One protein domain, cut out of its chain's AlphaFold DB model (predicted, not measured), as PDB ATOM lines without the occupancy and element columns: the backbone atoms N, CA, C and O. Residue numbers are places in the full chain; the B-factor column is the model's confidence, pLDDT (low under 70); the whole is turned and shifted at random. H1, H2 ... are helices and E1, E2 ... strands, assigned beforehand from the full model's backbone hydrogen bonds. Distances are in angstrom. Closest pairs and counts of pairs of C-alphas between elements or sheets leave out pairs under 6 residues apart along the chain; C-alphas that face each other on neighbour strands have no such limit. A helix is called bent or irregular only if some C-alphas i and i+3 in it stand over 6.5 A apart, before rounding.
ATOM      1  N   LEU A  20     -54.001 -62.853  -5.799       71.62
ATOM      2  CA  LEU A  20     -53.956 -64.200  -5.217       71.62
ATOM      3  C   LEU A  20     -55.320 -64.899  -5.201       71.62
ATOM      4  O   LEU A  20     -55.355 -66.129  -5.146       71.62
ATOM      5  N   LEU A  21     -56.433 -64.157  -5.285       73.62
ATOM      6  CA  LEU A  21     -57.767 -64.754  -5.365       73.62
ATOM      7  C   LEU A  21     -57.947 -65.626  -6.611       73.62
ATOM      8  O   LEU A  21     -58.760 -66.545  -6.562       73.62
ATOM      9  N   ASP A  22     -57.186 -65.399  -7.681       74.81
ATOM     10  CA  ASP A  22     -57.301 -66.144  -8.942       74.81
ATOM     11  C   ASP A  22     -56.386 -67.375  -9.014       74.81
ATOM     12  O   ASP A  22     -56.337 -68.070 -10.035       74.81
ATOM     13  N   PHE A  23     -55.681 -67.691  -7.923       79.00
ATOM     14  CA  PHE A  23     -54.709 -68.778  -7.877       79.00
ATOM     15  C   PHE A  23     -54.985 -69.755  -6.734       79.00
ATOM     16  O   PHE A  23     -55.369 -69.389  -5.624       79.00
ATOM     17  N   TYR A  24     -54.729 -71.029  -7.003       76.69
ATOM     18  CA  TYR A  24     -54.550 -72.056  -5.993       76.69
ATOM     19  C   TYR A  24     -53.077 -72.165  -5.603       76.69
ATOM     20  O   TYR A  24     -52.168 -71.895  -6.390       76.69
ATOM     21  N   SER A  25     -52.853 -72.601  -4.368       73.50
ATOM     22  CA  SER A  25     -51.541 -72.995  -3.867       73.50
ATOM     23  C   SER A  25     -51.573 -74.495  -3.575       73.50
ATOM     24  O   SER A  25     -52.330 -74.930  -2.708       73.50
ATOM     25  N   CYS A  26     -50.793 -75.290  -4.304       67.38
ATOM     26  CA  CYS A  26     -50.813 -76.757  -4.223       67.38
ATOM     27  C   CYS A  26     -49.478 -77.307  -3.716       67.38
ATOM     28  O   CYS A  26     -48.427 -76.744  -3.999       67.38
ATOM     29  N   ASN A  27     -49.507 -78.400  -2.955       68.69
ATOM     30  CA  ASN A  27     -48.298 -78.930  -2.325       68.69
ATOM     31  C   ASN A  27     -47.314 -79.505  -3.351       68.69
ATOM     32  O   ASN A  27     -47.700 -80.270  -4.232       68.69
ATOM     33  N   ASN A  28     -46.021 -79.259  -3.140       57.62
ATOM     34  CA  ASN A  28     -44.940 -79.776  -3.990       57.62
ATOM     35  C   ASN A  28     -44.917 -81.319  -4.105       57.62
ATOM     36  O   ASN A  28     -44.395 -81.860  -5.076       57.62
ATOM     37  N   ASN A  29     -45.488 -82.034  -3.128       53.09
ATOM     38  CA  ASN A  29     -45.491 -83.502  -3.073       53.09
ATOM     39  C   ASN A  29     -46.484 -84.166  -4.045       53.09
ATOM     40  O   ASN A  29     -46.393 -85.373  -4.255       53.09
ATOM     41  N   LEU A  30     -47.414 -83.401  -4.636       48.72
ATOM     42  CA  LEU A  30     -48.430 -83.908  -5.573       48.72
ATOM     43  C   LEU A  30     -47.811 -84.491  -6.859       48.72
ATOM     44  O   LEU A  30     -48.451 -85.254  -7.568       48.72
ATOM     45  N   ILE A  31     -46.554 -84.140  -7.152       44.31
ATOM     46  CA  ILE A  31     -45.861 -84.474  -8.406       44.31
ATOM     47  C   ILE A  31     -44.772 -85.553  -8.183       44.31
ATOM     48  O   ILE A  31     -44.150 -86.020  -9.129       44.31
ATOM     49  N   MET A 205     -28.400 -73.114   5.208       98.06
ATOM     50  CA  MET A 205     -28.456 -72.499   3.886       98.06
ATOM     51  C   MET A 205     -28.266 -73.547   2.786       98.06
ATOM     52  O   MET A 205     -29.003 -73.532   1.808       98.06
ATOM     53  N   PHE A 206     -27.326 -74.486   2.928       98.06
ATOM     54  CA  PHE A 206     -27.151 -75.554   1.939       98.06
ATOM     55  C   PHE A 206     -28.354 -76.500   1.869       98.06
ATOM     56  O   PHE A 206     -28.777 -76.872   0.774       98.06
ATOM     57  N   GLN A 207     -28.944 -76.859   3.011       96.69
ATOM     58  CA  GLN A 207     -30.153 -77.682   3.024       96.69
ATOM     59  C   GLN A 207     -31.350 -76.937   2.415       96.69
ATOM     60  O   GLN A 207     -32.101 -77.511   1.626       96.69
ATOM     61  N   ALA A 208     -31.508 -75.653   2.739       95.56
ATOM     62  CA  ALA A 208     -32.522 -74.788   2.152       95.56
ATOM     63  C   ALA A 208     -32.309 -74.620   0.641       95.56
ATOM     64  O   ALA A 208     -33.279 -74.651  -0.105       95.56
ATOM     65  N   ALA A 209     -31.062 -74.537   0.168       97.19
ATOM     66  CA  ALA A 209     -30.746 -74.492  -1.259       97.19
ATOM     67  C   ALA A 209     -31.294 -75.719  -1.994       97.19
ATOM     68  O   ALA A 209     -31.954 -75.586  -3.020       97.19
ATOM     69  N   PHE A 210     -31.052 -76.912  -1.445       95.69
ATOM     70  CA  PHE A 210     -31.550 -78.159  -2.019       95.69
ATOM     71  C   PHE A 210     -33.082 -78.182  -2.086       95.69
ATOM     72  O   PHE A 210     -33.655 -78.461  -3.139       95.69
ATOM     73  N   LYS A 211     -33.748 -77.840  -0.978       94.25
ATOM     74  CA  LYS A 211     -35.214 -77.762  -0.924       94.25
ATOM     75  C   LYS A 211     -35.767 -76.729  -1.906       94.25
ATOM     76  O   LYS A 211     -36.763 -76.986  -2.570       94.25
ATOM     77  N   TYR A 212     -35.105 -75.584  -2.023       95.19
ATOM     78  CA  TYR A 212     -35.531 -74.519  -2.914       95.19
ATOM     79  C   TYR A 212     -35.412 -74.919  -4.386       95.19
ATOM     80  O   TYR A 212     -36.333 -74.670  -5.153       95.19
ATOM     81  N   VAL A 213     -34.352 -75.635  -4.775       95.25
ATOM     82  CA  VAL A 213     -34.250 -76.215  -6.126       95.25
ATOM     83  C   VAL A 213     -35.402 -77.183  -6.397       95.25
ATOM     84  O   VAL A 213     -35.993 -77.122  -7.470       95.25
ATOM     85  N   LYS A 214     -35.774 -78.032  -5.429       92.44
ATOM     86  CA  LYS A 214     -36.918 -78.947  -5.580       92.44
ATOM     87  C   LYS A 214     -38.240 -78.209  -5.764       92.44
ATOM     88  O   LYS A 214     -39.024 -78.575  -6.633       92.44
ATOM     89  N   TYR A 215     -38.454 -77.152  -4.990       92.06
ATOM     90  CA  TYR A 215     -39.602 -76.270  -5.159       92.06
ATOM     91  C   TYR A 215     -39.629 -75.616  -6.550       92.06
ATOM     92  O   TYR A 215     -40.649 -75.664  -7.231       92.06
ATOM     93  N   LEU A 216     -38.503 -75.061  -7.009       92.94
ATOM     94  CA  LEU A 216     -38.414 -74.437  -8.332       92.94
ATOM     95  C   LEU A 216     -38.671 -75.443  -9.461       92.94
ATOM     96  O   LEU A 216     -39.367 -75.108 -10.412       92.94
ATOM     97  N   GLN A 217     -38.156 -76.670  -9.345       89.12
ATOM     98  CA  GLN A 217     -38.437 -77.750 -10.299       89.12
ATOM     99  C   GLN A 217     -39.938 -78.053 -10.378       89.12
ATOM    100  O   GLN A 217     -40.474 -78.162 -11.477       89.12
ATOM    101  N   ALA A 218     -40.627 -78.134  -9.234       86.12
ATOM    102  CA  ALA A 218     -42.074 -78.344  -9.201       86.12
ATOM    103  C   ALA A 218     -42.838 -77.175  -9.849       86.12
ATOM    104  O   ALA A 218     -43.707 -77.402 -10.690       86.12
ATOM    105  N   GLN A 219     -42.467 -75.930  -9.526       89.12
ATOM    106  CA  GLN A 219     -43.097 -74.743 -10.107       89.12
ATOM    107  C   GLN A 219     -42.897 -74.684 -11.629       89.12
ATOM    108  O   GLN A 219     -43.850 -74.392 -12.344       89.12
ATOM    109  N   VAL A 220     -41.696 -74.989 -12.135       88.88
ATOM    110  CA  VAL A 220     -41.419 -75.047 -13.582       88.88
ATOM    111  C   VAL A 220     -42.213 -76.166 -14.253       88.88
ATOM    112  O   VAL A 220     -42.829 -75.915 -15.281       88.88
ATOM    113  N   GLY A 221     -42.279 -77.359 -13.654       85.69
ATOM    114  CA  GLY A 221     -43.036 -78.477 -14.226       85.69
ATOM    115  C   GLY A 221     -44.530 -78.176 -14.389       85.69
ATOM    116  O   GLY A 221     -45.130 -78.542 -15.397       85.69
ATOM    117  N   ILE A 222     -45.127 -77.438 -13.448       83.88
ATOM    118  CA  ILE A 222     -46.509 -76.958 -13.590       83.88
ATOM    119  C   ILE A 222     -46.632 -75.978 -14.763       83.88
ATOM    120  O   ILE A 222     -47.571 -76.088 -15.547       83.88
ATOM    121  N   LEU A 223     -45.698 -75.034 -14.910       86.06
ATOM    122  CA  LEU A 223     -45.728 -74.057 -16.006       86.06
ATOM    123  C   LEU A 223     -45.556 -74.717 -17.378       86.06
ATOM    124  O   LEU A 223     -46.226 -74.329 -18.331       86.06
ATOM    125  N   GLU A 224     -44.704 -75.735 -17.476       85.00
ATOM    126  CA  GLU A 224     -44.536 -76.531 -18.695       85.00
ATOM    127  C   GLU A 224     -45.820 -77.293 -19.045       85.00
ATOM    128  O   GLU A 224     -46.263 -77.266 -20.197       85.00
ATOM    129  N   LEU A 225     -46.472 -77.907 -18.050       80.75
ATOM    130  CA  LEU A 225     -47.768 -78.562 -18.237       80.75
ATOM    131  C   LEU A 225     -48.834 -77.566 -18.718       80.75
ATOM    132  O   LEU A 225     -49.601 -77.868 -19.635       80.75
ATOM    133  N   MET A 226     -48.861 -76.369 -18.128       81.50
ATOM    134  CA  MET A 226     -49.755 -75.294 -18.551       81.50
ATOM    135  C   MET A 226     -49.522 -74.903 -20.011       81.50
ATOM    136  O   MET A 226     -50.488 -74.823 -20.770       81.50
ATOM    137  N   GLY A 227     -48.265 -74.715 -20.417       81.88
ATOM    138  CA  GLY A 227     -47.909 -74.399 -21.802       81.88
ATOM    139  C   GLY A 227     -48.343 -75.488 -22.787       81.88
ATOM    140  O   GLY A 227     -49.002 -75.192 -23.781       81.88
ATOM    141  N   SER A 228     -48.074 -76.758 -22.471       79.38
ATOM    142  CA  SER A 228     -48.450 -77.901 -23.321       79.38
ATOM    143  C   SER A 228     -49.968 -78.013 -23.537       79.38
ATOM    144  O   SER A 228     -50.447 -78.252 -24.648       79.38
ATOM    145  N   ILE A 229     -50.765 -77.796 -22.485       75.81
ATOM    146  CA  ILE A 229     -52.231 -77.848 -22.589       75.81
ATOM    147  C   ILE A 229     -52.775 -76.657 -23.392       75.81
ATOM    148  O   ILE A 229     -53.734 -76.830 -24.152       75.81
ATOM    149  N   GLN A 230     -52.166 -75.471 -23.270       76.12
ATOM    150  CA  GLN A 230     -52.540 -74.302 -24.074       76.12
ATOM    151  C   GLN A 230     -52.316 -74.549 -25.572       76.12
ATOM    152  O   GLN A 230     -53.218 -74.263 -26.361       76.12
ATOM    153  N   GLU A 231     -51.175 -75.130 -25.955       72.12
ATOM    154  CA  GLU A 231     -50.859 -75.444 -27.356       72.12
ATOM    155  C   GLU A 231     -51.831 -76.468 -27.955       72.12
ATOM    156  O   GLU A 231     -52.352 -76.269 -29.052       72.12
ATOM    157  N   ASN A 232     -52.141 -77.536 -27.218       69.69
ATOM    158  CA  ASN A 232     -53.007 -78.605 -27.717       69.69
ATOM    159  C   ASN A 232     -54.474 -78.185 -27.872       69.69
ATOM    160  O   ASN A 232     -55.199 -78.753 -28.691       69.69
ATOM    161  N   LYS A 233     -54.940 -77.215 -27.078       67.12
ATOM    162  CA  LYS A 233     -56.367 -76.879 -26.986       67.12
ATOM    163  C   LYS A 233     -56.707 -75.431 -27.367       67.12
ATOM    164  O   LYS A 233     -57.874 -75.057 -27.278       67.12
ATOM    165  N   ASN A 234     -55.735 -74.628 -27.819       63.75
ATOM    166  CA  ASN A 234     -55.899 -73.201 -28.147       63.75
ATOM    167  C   ASN A 234     -56.583 -72.386 -27.023       63.75
ATOM    168  O   ASN A 234     -57.377 -71.485 -27.301       63.75
ATOM    169  N   LEU A 235     -56.317 -72.705 -25.749       64.75
ATOM    170  CA  LEU A 235     -56.853 -71.923 -24.630       64.75
ATOM    171  C   LEU A 235     -55.940 -70.737 -24.337       64.75
ATOM    172  O   LEU A 235     -54.767 -70.904 -24.021       64.75
ATOM    173  N   SER A 236     -56.504 -69.533 -24.399       65.31
ATOM    174  CA  SER A 236     -55.859 -68.331 -23.880       65.31
ATOM    175  C   SER A 236     -56.179 -68.229 -22.394       65.31
ATOM    176  O   SER A 236     -57.337 -68.056 -22.021       65.31
ATOM    177  N   LEU A 237     -55.162 -68.385 -21.551       68.12
ATOM    178  CA  LEU A 237     -55.295 -68.189 -20.116       68.12
ATOM    179  C   LEU A 237     -55.166 -66.693 -19.801       68.12
ATOM    180  O   LEU A 237     -54.084 -66.115 -19.925       68.12
ATOM    181  N   SER A 238     -56.263 -66.078 -19.364       66.94
ATOM    182  CA  SER A 238     -56.366 -64.649 -19.030       66.94
ATOM    183  C   SER A 238     -55.337 -64.216 -17.983       66.94
ATOM    184  O   SER A 238     -54.876 -63.078 -17.960       66.94
ATOM    185  N   SER A 239     -54.979 -65.150 -17.104       69.62
ATOM    186  CA  SER A 239     -54.196 -64.934 -15.890       69.62
ATOM    187  C   SER A 239     -52.675 -65.085 -16.082       69.62
ATOM    188  O   SER A 239     -51.923 -64.937 -15.115       69.62
ATOM    189  N   SER A 240     -52.187 -65.307 -17.314       74.94
ATOM    190  CA  SER A 240     -50.748 -65.488 -17.598       74.94
ATOM    191  C   SER A 240     -49.895 -64.285 -17.176       74.94
ATOM    192  O   SER A 240     -48.843 -64.458 -16.564       74.94
ATOM    193  N   SER A 241     -50.354 -63.056 -17.437       75.88
ATOM    194  CA  SER A 241     -49.610 -61.843 -17.065       75.88
ATOM    195  C   SER A 241     -49.527 -61.654 -15.549       75.88
ATOM    196  O   SER A 241     -48.489 -61.264 -15.021       75.88
ATOM    197  N   SER A 242     -50.615 -61.950 -14.833       84.56
ATOM    198  CA  SER A 242     -50.659 -61.860 -13.371       84.56
ATOM    199  C   SER A 242     -49.751 -62.906 -12.731       84.56
ATOM    200  O   SER A 242     -49.034 -62.603 -11.779       84.56
ATOM    201  N   LEU A 243     -49.717 -64.116 -13.294       85.38
ATOM    202  CA  LEU A 243     -48.829 -65.188 -12.856       85.38
ATOM    203  C   LEU A 243     -47.358 -64.762 -12.925       85.38
ATOM    204  O   LEU A 243     -46.622 -64.962 -11.959       85.38
ATOM    205  N   GLU A 244     -46.927 -64.152 -14.033       84.94
ATOM    206  CA  GLU A 244     -45.548 -63.670 -14.194       84.94
ATOM    207  C   GLU A 244     -45.173 -62.643 -13.118       84.94
ATOM    208  O   GLU A 244     -44.100 -62.731 -12.517       84.94
ATOM    209  N   VAL A 245     -46.080 -61.706 -12.818       88.06
ATOM    210  CA  VAL A 245     -45.886 -60.698 -11.763       88.06
ATOM    211  C   VAL A 245     -45.762 -61.352 -10.383       88.06
ATOM    212  O   VAL A 245     -44.883 -60.976  -9.601       88.06
ATOM    213  N   LEU A 246     -46.605 -62.346 -10.082       87.88
ATOM    214  CA  LEU A 246     -46.580 -63.051  -8.799       87.88
ATOM    215  C   LEU A 246     -45.303 -63.887  -8.633       87.88
ATOM    216  O   LEU A 246     -44.679 -63.835  -7.573       87.88
ATOM    217  N   LEU A 247     -44.871 -64.606  -9.674       86.88
ATOM    218  CA  LEU A 247     -43.647 -65.415  -9.642       86.88
ATOM    219  C   LEU A 247     -42.366 -64.574  -9.614       86.88
ATOM    220  O   LEU A 247     -41.377 -64.993  -9.015       86.88
ATOM    221  N   ALA A 248     -42.371 -63.381 -10.215       86.94
ATOM    222  CA  ALA A 248     -41.247 -62.447 -10.142       86.94
ATOM    223  C   ALA A 248     -41.110 -61.779  -8.758       86.94
ATOM    224  O   ALA A 248     -40.074 -61.184  -8.443       86.94
ATOM    225  N   SER A 249     -42.146 -61.853  -7.918       89.88
ATOM    226  CA  SER A 249     -42.153 -61.241  -6.595       89.88
ATOM    227  C   SER A 249     -41.408 -62.099  -5.573       89.88
ATOM    228  O   SER A 249     -41.886 -63.145  -5.133       89.88
ATOM    229  N   THR A 250     -40.259 -61.603  -5.107       86.81
ATOM    230  CA  THR A 250     -39.442 -62.289  -4.093       86.81
ATOM    231  C   THR A 250     -40.240 -62.611  -2.831       86.81
ATOM    232  O   THR A 250     -40.144 -63.716  -2.317       86.81
ATOM    233  N   THR A 251     -41.075 -61.691  -2.342       88.31
ATOM    234  CA  THR A 251     -41.851 -61.909  -1.108       88.31
ATOM    235  C   THR A 251     -42.857 -63.048  -1.243       88.31
ATOM    236  O   THR A 251     -43.081 -63.791  -0.290       88.31
ATOM    237  N   ILE A 252     -43.460 -63.188  -2.424       88.81
ATOM    238  CA  ILE A 252     -44.423 -64.252  -2.720       88.81
ATOM    239  C   ILE A 252     -43.684 -65.579  -2.832       88.81
ATOM    240  O   ILE A 252     -44.070 -66.552  -2.192       88.81
ATOM    241  N   GLN A 253     -42.566 -65.592  -3.553       88.81
ATOM    242  CA  GLN A 253     -41.715 -66.766  -3.679       88.81
ATOM    243  C   GLN A 253     -41.199 -67.263  -2.320       88.81
ATOM    244  O   GLN A 253     -41.230 -68.463  -2.060       88.81
ATOM    245  N   GLU A 254     -40.793 -66.362  -1.415       88.56
ATOM    246  CA  GLU A 254     -40.395 -66.726  -0.047       88.56
ATOM    247  C   GLU A 254     -41.555 -67.347   0.746       88.56
ATOM    248  O   GLU A 254     -41.350 -68.324   1.474       88.56
ATOM    249  N   LYS A 255     -42.774 -66.811   0.603       89.25
ATOM    250  CA  LYS A 255     -43.979 -67.328   1.269       89.25
ATOM    251  C   LYS A 255     -44.373 -68.711   0.765       89.25
ATOM    252  O   LYS A 255     -44.496 -69.634   1.563       89.25
ATOM    253  N   LEU A 256     -44.514 -68.853  -0.545       89.19
ATOM    254  CA  LEU A 256     -44.878 -70.101  -1.210       89.19
ATOM    255  C   LEU A 256     -43.876 -71.213  -0.931       89.19
ATOM    256  O   LEU A 256     -44.266 -72.318  -0.564       89.19
ATOM    257  N   TYR A 257     -42.583 -70.899  -1.022       90.25
ATOM    258  CA  TYR A 257     -41.530 -71.837  -0.662       90.25
ATOM    259  C   TYR A 257     -41.632 -72.276   0.804       90.25
ATOM    260  O   TYR A 257     -41.545 -73.468   1.089       90.25
ATOM    261  N   SER A 258     -41.848 -71.337   1.732       87.94
ATOM    262  CA  SER A 258     -41.973 -71.651   3.164       87.94
ATOM    263  C   SER A 258     -43.179 -72.540   3.475       87.94
ATOM    264  O   SER A 258     -43.142 -73.302   4.438       87.94
ATOM    265  N   GLU A 259     -44.240 -72.439   2.674       86.50
ATOM    266  CA  GLU A 259     -45.437 -73.278   2.775       86.50
ATOM    267  C   GLU A 259     -45.361 -74.551   1.917       86.50
ATOM    268  O   GLU A 259     -46.281 -75.361   1.969       86.50
ATOM    269  N   GLU A 260     -44.279 -74.742   1.153       84.81
ATOM    270  CA  GLU A 260     -44.099 -75.827   0.180       84.81
ATOM    271  C   GLU A 260     -45.231 -75.910  -0.861       84.81
ATOM    272  O   GLU A 260     -45.649 -77.006  -1.254       84.81
ATOM    273  N   LYS A 261     -45.714 -74.748  -1.323       85.94
ATOM    274  CA  LYS A 261     -46.811 -74.652  -2.292       85.94
ATOM    275  C   LYS A 261     -46.410 -73.993  -3.605       85.94
ATOM    276  O   LYS A 261     -45.783 -72.940  -3.599       85.94
ATOM    277  N   CYS A 262     -46.858 -74.551  -4.722       87.06
ATOM    278  CA  CYS A 262     -46.750 -73.953  -6.051       87.06
ATOM    279  C   CYS A 262     -48.001 -73.145  -6.410       87.06
ATOM    280  O   CYS A 262     -49.115 -73.530  -6.051       87.06
ATOM    281  N   LEU A 263     -47.812 -72.055  -7.156       88.75
ATOM    282  CA  LEU A 263     -48.902 -71.249  -7.709       88.75
ATOM    283  C   LEU A 263     -49.477 -71.900  -8.960       88.75
ATOM    284  O   LEU A 263     -48.724 -72.224  -9.882       88.75
ATOM    285  N   ILE A 264     -50.805 -72.011  -9.003       84.81
ATOM    286  CA  ILE A 264     -51.559 -72.503 -10.158       84.81
ATOM    287  C   ILE A 264     -52.785 -71.615 -10.396       84.81
ATOM    288  O   ILE A 264     -53.558 -71.422  -9.462       84.81
ATOM    289  N   PRO A 265     -53.026 -71.106 -11.614       86.19
ATOM    290  CA  PRO A 265     -54.266 -70.403 -11.942       86.19
ATOM    291  C   PRO A 265     -55.503 -71.281 -11.743       86.19
ATOM    292  O   PRO A 265     -55.508 -72.453 -12.128       86.19
ATOM    293  N   LYS A 266     -56.583 -70.710 -11.208       85.12
ATOM    294  CA  LYS A 266     -57.855 -71.428 -11.023       85.12
ATOM    295  C   LYS A 266     -58.421 -71.965 -12.332       85.12
ATOM    296  O   LYS A 266     -58.755 -73.145 -12.411       85.12
ATOM    297  N   GLU A 267     -58.428 -71.120 -13.364       83.00
ATOM    298  CA  GLU A 267     -58.860 -71.470 -14.722       83.00
ATOM    299  C   GLU A 267     -58.150 -72.742 -15.215       83.00
ATOM    300  O   GLU A 267     -58.783 -73.647 -15.756       83.00
ATOM    301  N   PHE A 268     -56.841 -72.857 -14.966       83.50
ATOM    302  CA  PHE A 268     -56.067 -74.029 -15.358       83.50
ATOM    303  C   PHE A 268     -56.531 -75.301 -14.641       83.50
ATOM    304  O   PHE A 268     -56.757 -76.319 -15.293       83.50
ATOM    305  N   VAL A 269     -56.728 -75.250 -13.320       83.06
ATOM    306  CA  VAL A 269     -57.207 -76.412 -12.550       83.06
ATOM    307  C   VAL A 269     -58.575 -76.877 -13.046       83.06
ATOM    308  O   VAL A 269     -58.789 -78.077 -13.193       83.06
ATOM    309  N   GLU A 270     -59.481 -75.958 -13.377       83.62
ATOM    310  CA  GLU A 270     -60.801 -76.302 -13.918       83.62
ATOM    311  C   GLU A 270     -60.732 -76.977 -15.294       83.62
ATOM    312  O   GLU A 270     -61.491 -77.909 -15.568       83.62
ATOM    313  N   ILE A 271     -59.829 -76.520 -16.166       82.06
ATOM    314  CA  ILE A 271     -59.612 -77.116 -17.493       82.06
ATOM    315  C   ILE A 271     -59.095 -78.547 -17.345       82.06
ATOM    316  O   ILE A 271     -59.611 -79.461 -17.989       82.06
ATOM    317  N   VAL A 272     -58.098 -78.739 -16.482       79.50
ATOM    318  CA  VAL A 272     -57.497 -80.049 -16.203       79.50
ATOM    319  C   VAL A 272     -58.520 -80.974 -15.536       79.50
ATOM    320  O   VAL A 272     -58.619 -82.141 -15.903       79.50
ATOM    321  N   ALA A 273     -59.352 -80.460 -14.627       82.12
ATOM    322  CA  ALA A 273     -60.418 -81.230 -13.992       82.12
ATOM    323  C   ALA A 273     -61.489 -81.715 -14.988       82.12
ATOM    324  O   ALA A 273     -62.124 -82.740 -14.756       82.12
ATOM    325  N   LYS A 274     -61.696 -81.015 -16.107       81.81
ATOM    326  CA  LYS A 274     -62.643 -81.424 -17.162       81.81
ATOM    327  C   LYS A 274     -62.013 -82.346 -18.212       81.81
ATOM    328  O   LYS A 274     -62.731 -82.859 -19.069       81.81
ATOM    329  N   ASP A 275     -60.699 -82.547 -18.176       80.50
ATOM    330  CA  ASP A 275     -59.981 -83.351 -19.160       80.50
ATOM    331  C   ASP A 275     -60.143 -84.853 -18.898       80.50
ATOM    332  O   ASP A 275     -59.716 -85.375 -17.869       80.50
ATOM    333  N   HIS A 276     -60.737 -85.564 -19.855       78.12
ATOM    334  CA  HIS A 276     -61.033 -86.986 -19.736       78.12
ATOM    335  C   HIS A 276     -59.771 -87.869 -19.741       78.12
ATOM    336  O   HIS A 276     -59.785 -88.947 -19.141       78.12
ATOM    337  N   GLU A 277     -58.679 -87.437 -20.380       76.06
ATOM    338  CA  GLU A 277     -57.414 -88.184 -20.376       76.06
ATOM    339  C   GLU A 277     -56.733 -88.081 -19.010       76.06
ATOM    340  O   GLU A 277     -56.293 -89.083 -18.452       76.06
ATOM    341  N   ILE A 278     -56.743 -86.891 -18.411       73.94
ATOM    342  CA  ILE A 278     -56.144 -86.645 -17.094       73.94
ATOM    343  C   ILE A 278     -56.999 -87.269 -15.982       73.94
ATOM    344  O   ILE A 278     -56.472 -87.901 -15.065       73.94
ATOM    345  N   GLN A 279     -58.327 -87.178 -16.095       74.12
ATOM    346  CA  GLN A 279     -59.267 -87.799 -15.155       74.12
ATOM    347  C   GLN A 279     -59.237 -89.333 -15.193       74.12
ATOM    348  O   GLN A 279     -59.608 -89.979 -14.210       74.12
ATOM    349  N   SER A 280     -58.762 -89.932 -16.292       74.81
ATOM    350  CA  SER A 280     -58.588 -91.386 -16.387       74.81
ATOM    351  C   SER A 280     -57.527 -91.923 -15.418       74.81
ATOM    352  O   SER A 280     -57.559 -93.106 -15.072       74.81
ATOM    353  N   HIS A 281     -56.630 -91.059 -14.921       74.88
ATOM    354  CA  HIS A 281     -55.596 -91.434 -13.971       74.88
ATOM    355  C   HIS A 281     -56.066 -91.230 -12.511       74.88
ATOM    356  O   HIS A 281     -56.169 -90.095 -12.038       74.88
ATOM    357  N   PRO A 282     -56.321 -92.308 -11.743       68.00
ATOM    358  CA  PRO A 282     -57.053 -92.252 -10.471       68.00
ATOM    359  C   PRO A 282     -56.326 -91.519  -9.332       68.00
ATOM    360  O   PRO A 282     -56.971 -91.042  -8.398       68.00
ATOM    361  N   LEU A 283     -54.993 -91.433  -9.374       69.56
ATOM    362  CA  LEU A 283     -54.219 -90.673  -8.382       69.56
ATOM    363  C   LEU A 283     -54.277 -89.169  -8.662       69.56
ATOM    364  O   LEU A 283     -54.448 -88.371  -7.747       69.56
ATOM    365  N   ILE A 284     -54.216 -88.801  -9.941       71.12
ATOM    366  CA  ILE A 284     -54.165 -87.406 -10.385       71.12
ATOM    367  C   ILE A 284     -55.553 -86.772 -10.256       71.12
ATOM    368  O   ILE A 284     -55.685 -85.663  -9.742       71.12
ATOM    369  N   SER A 285     -56.604 -87.504 -10.635       72.38
ATOM    370  CA  SER A 285     -57.988 -87.048 -10.481       72.38
ATOM    371  C   SER A 285     -58.352 -86.765  -9.028       72.38
ATOM    372  O   SER A 285     -58.958 -85.738  -8.734       72.38
ATOM    373  N   LYS A 286     -57.956 -87.637  -8.095       74.81
ATOM    374  CA  LYS A 286     -58.209 -87.444  -6.662       74.81
ATOM    375  C   LYS A 286     -57.580 -86.150  -6.146       74.81
ATOM    376  O   LYS A 286     -58.224 -85.406  -5.407       74.81
ATOM    377  N   ASP A 287     -56.346 -85.895  -6.553       74.38
ATOM    378  CA  ASP A 287     -55.573 -84.742  -6.120       74.38
ATOM    379  C   ASP A 287     -56.124 -83.438  -6.720       74.38
ATOM    380  O   ASP A 287     -56.346 -82.474  -5.987       74.38
ATOM    381  N   ILE A 288     -56.474 -83.419  -8.008       77.25
ATOM    382  CA  ILE A 288     -57.109 -82.259  -8.661       77.25
ATOM    383  C   ILE A 288     -58.490 -81.969  -8.068       77.25
ATOM    384  O   ILE A 288     -58.803 -80.819  -7.759       77.25
ATOM    385  N   ASN A 289     -59.306 -83.001  -7.849       75.12
ATOM    386  CA  ASN A 289     -60.641 -82.842  -7.271       75.12
ATOM    387  C   ASN A 289     -60.591 -82.347  -5.815       75.12
ATOM    388  O   ASN A 289     -61.580 -81.819  -5.323       75.12
ATOM    389  N   SER A 290     -59.452 -82.486  -5.124       76.81
ATOM    390  CA  SER A 290     -59.244 -81.888  -3.798       76.81
ATOM    391  C   SER A 290     -58.941 -80.383  -3.843       76.81
ATOM    392  O   SER A 290     -59.127 -79.696  -2.839       76.81
ATOM    393  N   LEU A 291     -58.482 -79.872  -4.993       71.19
ATOM    394  CA  LEU A 291     -58.152 -78.460  -5.208       71.19
ATOM    395  C   LEU A 291     -59.358 -77.639  -5.669       71.19
ATOM    396  O   LEU A 291     -59.416 -76.443  -5.392       71.19
ATOM    397  N   VAL A 292     -60.314 -78.265  -6.360       72.50
ATOM    398  CA  VAL A 292     -61.563 -77.618  -6.773       72.50
ATOM    399  C   VAL A 292     -62.538 -77.638  -5.588       72.50
ATOM    400  O   VAL A 292     -62.898 -78.721  -5.123       72.50
ATOM    401  N   PRO A 293     -62.986 -76.480  -5.072       58.41
ATOM    402  CA  PRO A 293     -64.037 -76.442  -4.065       58.41
ATOM    403  C   PRO A 293     -65.282 -77.149  -4.603       58.41
ATOM    404  O   PRO A 293     -65.735 -76.850  -5.707       58.41
ATOM    405  N   LEU A 294     -65.841 -78.082  -3.829       48.31
ATOM    406  CA  LEU A 294     -67.167 -78.628  -4.101       48.31
ATOM    407  C   LEU A 294     -68.158 -77.459  -4.051       48.31
ATOM    408  O   LEU A 294     -68.477 -76.977  -2.965       48.31
ATOM    409  N   GLU A 295     -68.602 -76.979  -5.211       44.00
ATOM    410  CA  GLU A 295     -69.760 -76.092  -5.287       44.00
ATOM    411  C   GLU A 295     -70.965 -76.869  -4.735       44.00
ATOM    412  O   GLU A 295     -71.443 -77.824  -5.349       44.00
ATOM    413  N   THR A 296     -71.387 -76.510  -3.521       33.31
ATOM    414  CA  THR A 296     -72.640 -76.952  -2.888       33.31
ATOM    415  C   THR A 296     -73.737 -75.934  -3.107       33.31
ATOM    416  O   THR A 296     -73.446 -74.740  -2.855       33.31
TER     417      THR A 296
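What this domain is: This is residues 20 to 31 and 205 to 296 of the 296 residues of the protein "Myc-type" of Macleaya cordata (UniProt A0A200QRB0). What is the main picture? A short ribbon of two antiparallel strands, E1 and E2, makes the core, with helices around it: the long H2 lies alongside E2 and runs past both its ends, H3 and H4 turn a corner on another side, and H5 and H7 lie side by side near E1, with little H6 at the turn between them. What is printed? There are 104 residues with seven named helices and two named strands, in the order E1, H1, H2, H3, H4, E2, H5, H6, H7, and the class is mostly helix. How large is it? It is compact, with a radius of gyration of the C-alphas of 14.2 A, and spans 43 by 30 by 29 A.

How they stand to each other: How do the strands pair? E1, residues 23 to 27, and E2, residues 261 to 265, are antiparallel neighbours at 147 degrees; N 24 and O 264, 2.8 A, are within hydrogen-bond range. What does H2, residues 205 to 233, meet? H1, residues 28 to 31, only just touches it, with 3 pairs of C-alphas within 8 A, by H2's residues 215 to 218 alone; the closest C-alphas, of Asn 28 and Ala 218, are 6.1 A apart. The closest C-alphas of H2 and E2, of Gln 219 and Cys 262, are 5.5 A apart. How do the later helices stand? H3, residues 240 to 248, and H4, residues 250 to 258, touch only at the corner, only just, with 3 pairs of C-alphas within 8 A, the closest those of Leu 247 and Gln 253, 6.4 A. H5, residues 266 to 273, touches H7, residues 282 to 291, at a shallow tilt of 26 degrees, opposite ways, closest at the C-alphas of Ala 273 and Ile 288, 6.4 A. H6, residues 276 to 279, touches H7 only at the corner, only just, with 3 pairs, the closest C-alphas those of Gln 279 and Ser 285, 4.9 A. What of the helix backbones? Every O i to N i+4 pair is within hydrogen-bond range in H2, H3, H4 and H5, and 4 of 6 are in H7; H1 and H6 are too short for such a pair.

Where its parts are: Where does E1 begin? C-alpha 23 is at (-54.709, -68.778, -7.877), and E1 is 13.2 A long. How long are the longer helices? H2 measures 41.8 A from C-alpha 205 at (-28.456, -72.499, 3.886), and H7 measures 14.8 A, ending with C-alpha 291 at (-58.152, -78.460, -5.208). Is any helix irregular? H1 is, only just: its C-alphas 28 and 31 are 6.51 A apart.

The domain as a whole: Is there a cut? Residues 32 to 204 are not printed, and C-alphas 31 and 205 are 24.4 A apart across the cut. Are any links long? Of the links that are printed whole, none is long; H2 to H3 is short and the others are tight. Where is confidence low? The mean pLDDT of the printed part is 79.0, and residues 26 to 31, 232 to 239, 282 to 283 and 293 to 296 are under 70.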